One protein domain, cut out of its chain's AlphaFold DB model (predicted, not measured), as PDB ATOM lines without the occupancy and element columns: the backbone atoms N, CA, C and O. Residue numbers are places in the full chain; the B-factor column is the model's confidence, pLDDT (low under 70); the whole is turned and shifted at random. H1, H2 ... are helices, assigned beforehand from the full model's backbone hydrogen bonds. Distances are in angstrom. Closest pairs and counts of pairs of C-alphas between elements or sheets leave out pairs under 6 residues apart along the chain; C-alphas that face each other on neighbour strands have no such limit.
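This is residues 16 to 93 of the 266 residues of an uncharacterized protein of Armillaria gallica (UniProt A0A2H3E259). Three helices, H1, H2 and H4, make a small body in which H2 and H4 lie side by side, running opposite ways, and H1 crosses both steeply. The short helix H3 lies off at the far end, in the loop of residues 58 to 75 that joins H2 to H4, and touches no helix. The printed part has 78 residues, with four named helices in the order H1, H2, H3, H4 and no named strand, and its class is all helix. It is only just loose, close to compact, with a radius of gyration of the C-alphas of 14.0 A, and the C-alphas span 41 by 28 by 17 A along their three main axes.

H1, residues 16 to 35, is the longest helix by residues. It touches H2, residues 47 to 57, with its residues 28 to 35 alone; the closest C-alphas are those of Ala 32 and Val 50, 5.8 A apart. H1 and H2 run the same way at a steep tilt of 57 degrees. H1 also touches H4, residues 76 to 92, the closest C-alphas being those of Leu 24 and Leu 87, 5.9 A apart. These two run opposite ways at a steep tilt of 49 degrees, with their centres 9.1 A apart. H2 and H4 touch at a shallow tilt of 28 degrees, opposite ways, and their closest C-alphas, of Ala 54 and Leu 81, are 6.5 A apart. With 1 of these 3 touching pairs at a shallow tilt, the helix packing is mostly crossed, but only just. H3, residues 62 to 68, is apart from H1, H2 and H4. In H2 and H4 every O i to N i+4 pair is within hydrogen-bond range; in H1 it is 15 of 16 and in H3 2 of 3.

H1 begins with C-alpha 16 at (32.930, 8.249, 8.000) and measures 29.2 A from first to last C-alpha. H2 measures 15.4 A, and its C-alpha 47 is at (32.796, 23.722, -7.155). H3 measures 10.1 A. H4 measures 25.0 A and ends with C-alpha 92 at (30.097, 23.354, 5.978).

The two C-alphas farthest apart are those of Asp 16 and Leu 66, 43.0 A, while the first and last printed C-alphas, of Asp 16 and Ser 93, are 12.9 A apart. The printed part has no cut. The link from H1 to H2, with 11 residues, is long; that from H2 to H3, with 4, is tight; that from H3 to H4, with 7, is short. The mean pLDDT of the printed part is 71.7. It is under 70 at residue 42, at residues 58 to 78, of which 76 to 78 belong to H4, and at residue 93; the mean for H3 is 45.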
ATOM      1  N   ASP A  16      34.161   8.516   8.760       72.25
ATOM      2  CA  ASP A  16      32.930   8.249   8.000       72.25
ATOM      3  C   ASP A  16      32.445   9.492   7.227       72.25
ATOM      4  O   ASP A  16      31.954   9.396   6.101       72.25
ATOM      5  N   LEU A  17      32.647  10.689   7.791       73.56
ATOM      6  CA  LEU A  17      32.330  11.955   7.128       73.56
ATOM      7  C   LEU A  17      33.273  12.222   5.946       73.56
ATOM      8  O   LEU A  17      32.820  12.580   4.860       73.56
ATOM      9  N   LEU A  18      34.576  11.996   6.135       74.25
ATOM     10  CA  LEU A  18      35.574  12.181   5.077       74.25
ATOM     11  C   LEU A  18      35.391  11.193   3.922       74.25
ATOM     12  O   LEU A  18      35.580  11.558   2.762       74.25
ATOM     13  N   GLU A  19      34.994   9.953   4.212       75.88
ATOM     14  CA  GLU A  19      34.705   8.972   3.168       75.88
ATOM     15  C   GLU A  19      33.465   9.368   2.348       75.88
ATOM     16  O   GLU A  19      33.473   9.260   1.119       75.88
ATOM     17  N   LYS A  20      32.422   9.897   3.001       79.12
ATOM     18  CA  LYS A  20      31.227  10.426   2.323       79.12
ATOM     19  C   LYS A  20      31.550  11.613   1.418       79.12
ATOM     20  O   LYS A  20      31.070  11.648   0.287       79.12
ATOM     21  N   ILE A  21      32.394  12.536   1.875       78.94
ATOM     22  CA  ILE A  21      32.839  13.686   1.077       78.94
ATOM     23  C   ILE A  21      33.600  13.214  -0.161       78.94
ATOM     24  O   ILE A  21      33.207  13.570  -1.267       78.94
ATOM     25  N   ARG A  22      34.587  12.319  -0.016       82.00
ATOM     26  CA  ARG A  22      35.351  11.788  -1.163       82.00
ATOM     27  C   ARG A  22      34.466  11.129  -2.221       82.00
ATOM     28  O   ARG A  22      34.732  11.245  -3.415       82.00
ATOM     29  N   ARG A  23      33.412  10.422  -1.800       82.44
ATOM     30  CA  ARG A  23      32.450   9.810  -2.733       82.44
ATOM     31  C   ARG A  23      31.666  10.864  -3.512       82.44
ATOM     32  O   ARG A  23      31.496  10.719  -4.720       82.44
ATOM     33  N   LEU A  24      31.205  11.913  -2.835       84.44
ATOM     34  CA  LEU A  24      30.438  12.997  -3.449       84.44
ATOM     35  C   LEU A  24      31.312  13.911  -4.329       84.44
ATOM     36  O   LEU A  24      30.859  14.344  -5.384       84.44
ATOM     37  N   GLU A  25      32.583  14.109  -3.983       84.75
ATOM     38  CA  GLU A  25      33.575  14.784  -4.838       84.75
ATOM     39  C   GLU A  25      33.783  14.052  -6.171       84.75
ATOM     40  O   GLU A  25      34.040  14.672  -7.200       84.75
ATOM     41  N   GLY A  26      33.596  12.729  -6.198       82.88
ATOM     42  CA  GLY A  26      33.569  11.964  -7.443       82.88
ATOM     43  C   GLY A  26      32.436  12.383  -8.390       82.88
ATOM     44  O   GLY A  26      32.618  12.352  -9.607       82.88
ATOM     45  N   VAL A  27      31.283  12.801  -7.855       85.00
ATOM     46  CA  VAL A  27      30.160  13.334  -8.646       85.00
ATOM     47  C   VAL A  27      30.502  14.727  -9.171       85.00
ATOM     48  O   VAL A  27      30.371  14.980 -10.365       85.00
ATOM     49  N   GLU A  28      31.032  15.593  -8.312       84.06
ATOM     50  CA  GLU A  28      31.479  16.945  -8.669       84.06
ATOM     51  C   GLU A  28      32.548  16.934  -9.775       84.06
ATOM     52  O   GLU A  28      32.402  17.623 -10.782       84.06
ATOM     53  N   ASN A  29      33.570  16.080  -9.663       84.88
ATOM     54  CA  ASN A  29      34.634  15.950 -10.667       84.88
ATOM     55  C   ASN A  29      34.136  15.374 -12.000       84.88
ATOM     56  O   ASN A  29      34.594  15.787 -13.070       84.88
ATOM     57  N   ARG A  30      33.185  14.431 -11.964       88.50
ATOM     58  CA  ARG A  30      32.524  13.922 -13.177       88.50
ATOM     59  C   ARG A  30      31.773  15.034 -13.906       88.50
ATOM     60  O   ARG A  30      31.931  15.179 -15.117       88.50
ATOM     61  N   LEU A  31      30.984  15.820 -13.174       83.94
ATOM     62  CA  LEU A  31      30.212  16.924 -13.739       83.94
ATOM     63  C   LEU A  31      31.124  18.045 -14.240       83.94
ATOM     64  O   LEU A  31      30.907  18.556 -15.334       83.94
ATOM     65  N   ALA A  32      32.201  18.352 -13.516       82.31
ATOM     66  CA  ALA A  32      33.217  19.298 -13.963       82.31
ATOM     67  C   ALA A  32      33.779  18.912 -15.339       82.31
ATOM     68  O   ALA A  32      33.835  19.751 -16.234       82.31
ATOM     69  N   HIS A  33      34.117  17.638 -15.560       82.19
ATOM     70  CA  HIS A  33      34.550  17.173 -16.881       82.19
ATOM     71  C   HIS A  33      33.457  17.321 -17.939       82.19
ATOM     72  O   HIS A  33      33.717  17.828 -19.027       82.19
ATOM     73  N   GLN A  34      32.230  16.904 -17.620       82.81
ATOM     74  CA  GLN A  34      31.090  16.985 -18.535       82.81
ATOM     75  C   GLN A  34      30.753  18.431 -18.931       82.81
ATOM     76  O   GLN A  34      30.243  18.679 -20.025       82.81
ATOM     77  N   TYR A  35      31.024  19.391 -18.047       82.62
ATOM     78  CA  TYR A  35      30.757  20.811 -18.261       82.62
ATOM     79  C   TYR A  35      31.957  21.570 -18.838       82.62
ATOM     80  O   TYR A  35      31.826  22.753 -19.136       82.62
ATOM     81  N   GLY A  36      33.110  20.915 -19.022       81.81
ATOM     82  CA  GLY A  36      34.346  21.574 -19.459       81.81
ATOM     83  C   GLY A  36      34.975  22.474 -18.385       81.81
ATOM     84  O   GLY A  36      35.715  23.391 -18.712       81.81
ATOM     85  N   MET A  37      34.668  22.216 -17.113       84.12
ATOM     86  CA  MET A  37      35.122  22.945 -15.917       84.12
ATOM     87  C   MET A  37      36.160  22.153 -15.096       84.12
ATOM     88  O   MET A  37      36.447  22.477 -13.940       84.12
ATOM     89  N   ALA A  38      36.700  21.075 -15.669       80.75
ATOM     90  CA  ALA A  38      37.765  20.289 -15.063       80.75
ATOM     91  C   ALA A  38      39.147  20.870 -15.404       80.75
ATOM     92  O   ALA A  38      39.407  21.275 -16.537       80.75
ATOM     93  N   SER A  39      40.046  20.857 -14.422       77.69
ATOM     94  CA  SER A  39      41.476  21.129 -14.598       77.69
ATOM     95  C   SER A  39      42.107  20.118 -15.575       77.69
ATOM     96  O   SER A  39      41.576  19.015 -15.735       77.69
ATOM     97  N   PRO A  40      43.285  20.403 -16.169       70.06
ATOM     98  CA  PRO A  40      44.078  19.413 -16.905       70.06
ATOM     99  C   PRO A  40      44.350  18.099 -16.147       70.06
ATOM    100  O   PRO A  40      44.636  17.087 -16.781       70.06
ATOM    101  N   GLN A  41      44.269  18.093 -14.807       70.94
ATOM    102  CA  GLN A  41      44.378  16.877 -13.981       70.94
ATOM    103  C   GLN A  41      43.035  16.164 -13.724       70.94
ATOM    104  O   GLN A  41      43.016  15.124 -13.071       70.94
ATOM    105  N   GLY A  42      41.923  16.707 -14.218       62.84
ATOM    106  CA  GLY A  42      40.582  16.133 -14.104       62.84
ATOM    107  C   GLY A  42      39.798  16.503 -12.838       62.84
ATOM    108  O   GLY A  42      38.725  15.960 -12.579       62.84
ATOM    109  N   ASN A  43      40.294  17.440 -12.037       74.12
ATOM    110  CA  ASN A  43      39.603  17.861 -10.819       74.12
ATOM    111  C   ASN A  43      38.715  19.081 -11.084       74.12
ATOM    112  O   ASN A  43      39.042  19.928 -11.919       74.12
ATOM    113  N   CYS A  44      37.604  19.182 -10.356       73.81
ATOM    114  CA  CYS A  44      36.780  20.376 -10.306       73.81
ATOM    115  C   CYS A  44      37.632  21.546  -9.804       73.81
ATOM    116  O   CYS A  44      38.250  21.465  -8.744       73.81
ATOM    117  N   THR A  45      37.710  22.602 -10.613       71.06
ATOM    118  CA  THR A  45      38.527  23.785 -10.292       71.06
ATOM    119  C   THR A  45      37.699  24.842  -9.563       71.06
ATOM    120  O   THR A  45      38.234  25.601  -8.763       71.06
ATOM    121  N   ASP A  46      36.388  24.843  -9.811       81.44
ATOM    122  CA  ASP A  46      35.408  25.729  -9.192       81.44
ATOM    123  C   ASP A  46      34.115  24.937  -8.885       81.44
ATOM    124  O   ASP A  46      33.263  24.749  -9.765       81.44
ATOM    125  N   PRO A  47      33.986  24.423  -7.646       78.12
ATOM    126  CA  PRO A  47      32.796  23.722  -7.155       78.12
ATOM    127  C   PRO A  47      31.486  24.492  -7.334       78.12
ATOM    128  O   PRO A  47      30.445  23.908  -7.658       78.12
ATOM    129  N   GLU A  48      31.525  25.810  -7.143       82.00
ATOM    130  CA  GLU A  48      30.339  26.658  -7.196       82.00
ATOM    131  C   GLU A  48      29.877  26.856  -8.639       82.00
ATOM    132  O   GLU A  48      28.676  26.764  -8.916       82.00
ATOM    133  N   ALA A  49      30.811  27.015  -9.581       81.81
ATOM    134  CA  ALA A  49      30.499  27.050 -11.007       81.81
ATOM    135  C   ALA A  49      29.877  25.736 -11.499       81.81
ATOM    136  O   ALA A  49      28.903  25.766 -12.259       81.81
ATOM    137  N   VAL A  50      30.374  24.583 -11.033       81.75
ATOM    138  CA  VAL A  50      29.808  23.268 -11.382       81.75
ATOM    139  C   VAL A  50      28.389  23.113 -10.837       81.75
ATOM    140  O   VAL A  50      27.497  22.677 -11.570       81.75
ATOM    141  N   LEU A  51      28.140  23.526  -9.591       83.06
ATOM    142  CA  LEU A  51      26.796  23.528  -9.008       83.06
ATOM    143  C   LEU A  51      25.855  24.488  -9.741       83.06
ATOM    144  O   LEU A  51      24.696  24.153  -9.998       83.06
ATOM    145  N   HIS A  52      26.335  25.677 -10.095       79.81
ATOM    146  CA  HIS A  52      25.553  26.664 -10.825       79.81
ATOM    147  C   HIS A  52      25.184  26.167 -12.233       79.81
ATOM    148  O   HIS A  52      24.032  26.297 -12.655       79.81
ATOM    149  N   GLU A  53      26.122  25.544 -12.944       79.56
ATOM    150  CA  GLU A  53      25.875  24.944 -14.256       79.56
ATOM    151  C   GLU A  53      24.933  23.738 -14.171       79.56
ATOM    152  O   GLU A  53      24.013  23.629 -14.982       79.56
ATOM    153  N   ALA A  54      25.075  22.886 -13.151       82.31
ATOM    154  CA  ALA A  54      24.133  21.797 -12.897       82.31
ATOM    155  C   ALA A  54      22.709  22.333 -12.670       82.31
ATOM    156  O   ALA A  54      21.757  21.868 -13.297       82.31
ATOM    157  N   LYS A  55      22.556  23.386 -11.852       80.88
ATOM    158  CA  LYS A  55      21.268  24.073 -11.645       80.88
ATOM    159  C   LYS A  55      20.729  24.683 -12.938       80.88
ATOM    160  O   LYS A  55      19.525  24.628 -13.170       80.88
ATOM    161  N   ARG A  56      21.590  25.267 -13.778       73.50
ATOM    162  CA  ARG A  56      21.211  25.838 -15.080       73.50
ATOM    163  C   ARG A  56      20.689  24.758 -16.027       73.50
ATOM    164  O   ARG A  56      19.656  24.970 -16.653       73.50
ATOM    165  N   ARG A  57      21.363  23.609 -16.104       73.94
ATOM    166  CA  ARG A  57      20.979  22.476 -16.966       73.94
ATOM    167  C   ARG A  57      19.735  21.740 -16.473       73.94
ATOM    168  O   ARG A  57      18.953  21.278 -17.296       73.94
ATOM    169  N   ALA A  58      19.506  21.715 -15.160       69.62
ATOM    170  CA  ALA A  58      18.290  21.178 -14.555       69.62
ATOM    171  C   ALA A  58      17.049  22.082 -14.742       69.62
ATOM    172  O   ALA A  58      15.928  21.643 -14.483       69.62
ATOM    173  N   ARG A  59      17.204  23.340 -15.194       60.31
ATOM    174  CA  ARG A  59      16.059  24.217 -15.500       60.31
ATOM    175  C   ARG A  59      15.413  23.790 -16.823       60.31
ATOM    176  O   ARG A  59      16.087  23.792 -17.855       60.31
ATOM    177  N   PRO A  60      14.101  23.502 -16.858       51.81
ATOM    178  CA  PRO A  60      13.430  23.186 -18.108       51.81
ATOM    179  C   PRO A  60      13.373  24.435 -18.996       51.81
ATOM    180  O   PRO A  60      12.613  25.368 -18.739       51.81
ATOM    181  N   LEU A  61      14.152  24.457 -20.080       52.94
ATOM    182  CA  LEU A  61      13.856  25.330 -21.213       52.94
ATOM    183  C   LEU A  61      12.518  24.871 -21.804       52.94
ATOM    184  O   LEU A  61      12.284  23.674 -21.949       52.94
ATOM    185  N   LEU A  62      11.636  25.803 -22.165       46.66
ATOM    186  CA  LEU A  62      10.283  25.538 -22.690       46.66
ATOM    187  C   LEU A  62      10.221  24.521 -23.854       46.66
ATOM    188  O   LEU A  62       9.166  23.941 -24.096       46.66
ATOM    189  N   TRP A  63      11.335  24.280 -24.552       40.25
ATOM    190  CA  TRP A  63      11.476  23.240 -25.577       40.25
ATOM    191  C   TRP A  63      11.658  21.820 -24.997       40.25
ATOM    192  O   TRP A  63      11.107  20.859 -25.527       40.25
ATOM    193  N   ASN A  64      12.341  21.684 -23.857       50.16
ATOM    194  CA  ASN A  64      12.525  20.411 -23.151       50.16
ATOM    195  C   ASN A  64      11.258  19.963 -22.416       50.16
ATOM    196  O   ASN A  64      11.075  18.767 -22.233       50.16
ATOM    197  N   LEU A  65      10.354  20.887 -22.062       47.31
ATOM    198  CA  LEU A  65       9.037  20.544 -21.507       47.31
ATOM    199  C   LEU A  65       8.153  19.822 -22.545       47.31
ATOM    200  O   LEU A  65       7.386  18.923 -22.207       47.31
ATOM    201  N   LEU A  66       8.292  20.186 -23.827       43.16
ATOM    202  CA  LEU A  66       7.604  19.521 -24.936       43.16
ATOM    203  C   LEU A  66       8.185  18.129 -25.228       43.16
ATOM    204  O   LEU A  66       7.434  17.219 -25.568       43.16
ATOM    205  N   LEU A  67       9.495  17.936 -25.041       43.88
ATOM    206  CA  LEU A  67      10.143  16.624 -25.148       43.88
ATOM    207  C   LEU A  67       9.884  15.737 -23.921       43.88
ATOM    208  O   LEU A  67       9.642  14.549 -24.097       43.88
ATOM    209  N   SER A  68       9.842  16.292 -22.704       44.88
ATOM    210  CA  SER A  68       9.593  15.537 -21.463       44.88
ATOM    211  C   SER A  68       8.182  14.961 -21.369       44.88
ATOM    212  O   SER A  68       7.955  13.977 -20.670       44.88
ATOM    213  N   LEU A  69       7.230  15.566 -22.085       44.38
ATOM    214  CA  LEU A  69       5.874  15.039 -22.240       44.38
ATOM    215  C   LEU A  69       5.815  13.840 -23.208       44.38
ATOM    216  O   LEU A  69       4.812  13.131 -23.215       44.38
ATOM    217  N   TRP A  70       6.877  13.582 -23.988       40.25
ATOM    218  CA  TRP A  70       6.965  12.452 -24.925       40.25
ATOM    219  C   TRP A  70       8.006  11.394 -24.504       40.25
ATOM    220  O   TRP A  70       7.788  10.200 -24.695       40.25
ATOM    221  N   TYR A  71       9.100  11.799 -23.861       38.56
ATOM    222  CA  TYR A  71      10.142  10.931 -23.312       38.56
ATOM    223  C   TYR A  71      10.560  11.527 -21.963       38.56
ATOM    224  O   TYR A  71      11.156  12.597 -21.944       38.56
ATOM    225  N   GLY A  72      10.187  10.909 -20.838       38.41
ATOM    226  CA  GLY A  72      10.383  11.478 -19.494       38.41
ATOM    227  C   GLY A  72      11.801  12.006 -19.208       38.41
ATOM    228  O   GLY A  72      12.780  11.585 -19.822       38.41
ATOM    229  N   THR A  73      11.915  12.931 -18.251       47.59
ATOM    230  CA  THR A  73      13.203  13.458 -17.763       47.59
ATOM    231  C   THR A  73      14.116  12.322 -17.281       47.59
ATOM    232  O   THR A  73      13.652  11.478 -16.507       47.59
ATOM    233  N   PRO A  74      15.398  12.272 -17.694       48.34
ATOM    234  CA  PRO A  74      16.317  11.241 -17.234       48.34
ATOM    235  C   PRO A  74      16.556  11.398 -15.726       48.34
ATOM    236  O   PRO A  74      16.958  12.459 -15.261       48.34
ATOM    237  N   ALA A  75      16.319  10.331 -14.962       49.28
ATOM    238  CA  ALA A  75      16.438  10.308 -13.499       49.28
ATOM    239  C   ALA A  75      17.824  10.743 -12.961       49.28
ATOM    240  O   ALA A  75      17.928  11.177 -11.821       49.28
ATOM    241  N   SER A  76      18.869  10.691 -13.796       61.56
ATOM    242  CA  SER A  76      20.262  10.979 -13.421       61.56
ATOM    243  C   SER A  76      20.528  12.439 -13.021       61.56
ATOM    244  O   SER A  76      21.330  12.674 -12.124       61.56
ATOM    245  N   ASP A  77      19.871  13.421 -13.651       64.12
ATOM    246  CA  ASP A  77      20.222  14.843 -13.460       64.12
ATOM    247  C   ASP A  77      19.720  15.402 -12.114       64.12
ATOM    248  O   ASP A  77      20.338  16.291 -11.525       64.12
ATOM    249  N   ALA A  78      18.602  14.870 -11.608       68.19
ATOM    250  CA  ALA A  78      18.056  15.239 -10.302       68.19
ATOM    251  C   ALA A  78      18.897  14.656  -9.155       68.19
ATOM    252  O   ALA A  78      19.209  15.371  -8.200       68.19
ATOM    253  N   ASP A  79      19.319  13.396  -9.295       79.94
ATOM    254  CA  ASP A  79      20.161  12.696  -8.321       79.94
ATOM    255  C   ASP A  79      21.554  13.346  -8.209       79.94
ATOM    256  O   ASP A  79      22.076  13.536  -7.107       79.94
ATOM    257  N   ASP A  80      22.144  13.756  -9.339       82.75
ATOM    258  CA  ASP A  80      23.438  14.450  -9.380       82.75
ATOM    259  C   ASP A  80      23.358  15.847  -8.717       82.75
ATOM    260  O   ASP A  80      24.270  16.250  -7.985       82.75
ATOM    261  N   LEU A  81      22.248  16.581  -8.889       83.44
ATOM    262  CA  LEU A  81      22.032  17.871  -8.221       83.44
ATOM    263  C   LEU A  81      21.822  17.715  -6.704       83.44
ATOM    264  O   LEU A  81      22.314  18.530  -5.918       83.44
ATOM    265  N   GLU A  82      21.114  16.668  -6.272       82.31
ATOM    266  CA  GLU A  82      20.968  16.330  -4.852       82.31
ATOM    267  C   GLU A  82      22.325  15.984  -4.218       82.31
ATOM    268  O   GLU A  82      22.632  16.452  -3.115       82.31
ATOM    269  N   ALA A  83      23.171  15.233  -4.928       83.44
ATOM    270  CA  ALA A  83      24.519  14.890  -4.485       83.44
ATOM    271  C   ALA A  83      25.413  16.128  -4.291       83.44
ATOM    272  O   ALA A  83      26.092  16.228  -3.265       83.44
ATOM    273  N   LEU A  84      25.377  17.098  -5.214       84.06
ATOM    274  CA  LEU A  84      26.146  18.343  -5.082       84.06
ATOM    275  C   LEU A  84      25.678  19.207  -3.900       84.06
ATOM    276  O   LEU A  84      26.501  19.732  -3.151       84.06
ATOM    277  N   ASN A  85      24.363  19.323  -3.682       82.44
ATOM    278  CA  ASN A  85      23.837  20.072  -2.534       82.44
ATOM    279  C   ASN A  85      24.221  19.407  -1.200       82.44
ATOM    280  O   ASN A  85      24.587  20.097  -0.249       82.44
ATOM    281  N   ARG A  86      24.190  18.067  -1.133       84.25
ATOM    282  CA  ARG A  86      24.669  17.316   0.039       84.25
ATOM    283  C   ARG A  86      26.163  17.518   0.281       84.25
ATOM    284  O   ARG A  86      26.561  17.662   1.432       84.25
ATOM    285  N   LEU A  87      26.986  17.555  -0.770       83.62
ATOM    286  CA  LEU A  87      28.425  17.809  -0.644       83.62
ATOM    287  C   LEU A  87      28.706  19.180  -0.014       83.62
ATOM    288  O   LEU A  87      29.523  19.261   0.903       83.62
ATOM    289  N   GLY A  88      27.996  20.224  -0.453       81.75
ATOM    290  CA  GLY A  88      28.099  21.570   0.123       81.75
ATOM    291  C   GLY A  88      27.804  21.587   1.626       81.75
ATOM    292  O   GLY A  88      28.635  22.028   2.415       81.75
ATOM    293  N   GLN A  89      26.687  20.983   2.039       81.38
ATOM    294  CA  GLN A  89      26.301  20.895   3.456       81.38
ATOM    295  C   GLN A  89      27.325  20.130   4.310       81.38
ATOM    296  O   GLN A  89      27.590  20.498   5.455       81.38
ATOM    297  N   LEU A  90      27.920  19.058   3.773       79.12
ATOM    298  CA  LEU A  90      28.936  18.295   4.501       79.12
ATOM    299  C   LEU A  90      30.245  19.080   4.651       79.12
ATOM    300  O   LEU A  90      30.859  19.007   5.715       79.12
ATOM    301  N   ARG A  91      30.649  19.856   3.635       80.56
ATOM    302  CA  ARG A  91      31.819  20.750   3.709       80.56
ATOM    303  C   ARG A  91      31.638  21.834   4.776       80.56
ATOM    304  O   ARG A  91      32.581  22.107   5.513       80.56
ATOM    305  N   GLU A  92      30.431  22.375   4.927       74.75
ATOM    306  CA  GLU A  92      30.097  23.354   5.978       74.75
ATOM    307  C   GLU A  92      30.114  22.755   7.396       74.75
ATOM    308  O   GLU A  92      30.359  23.459   8.373       74.75
ATOM    309  N   SER A  93      29.878  21.446   7.524       65.06
ATOM    310  CA  SER A  93      29.800  20.754   8.819       65.06
ATOM    311  C   SER A  93      31.152  20.347   9.428       65.06
ATOM    312  O   SER A  93      31.182  19.856  10.560       65.06
TER     313      SER A  93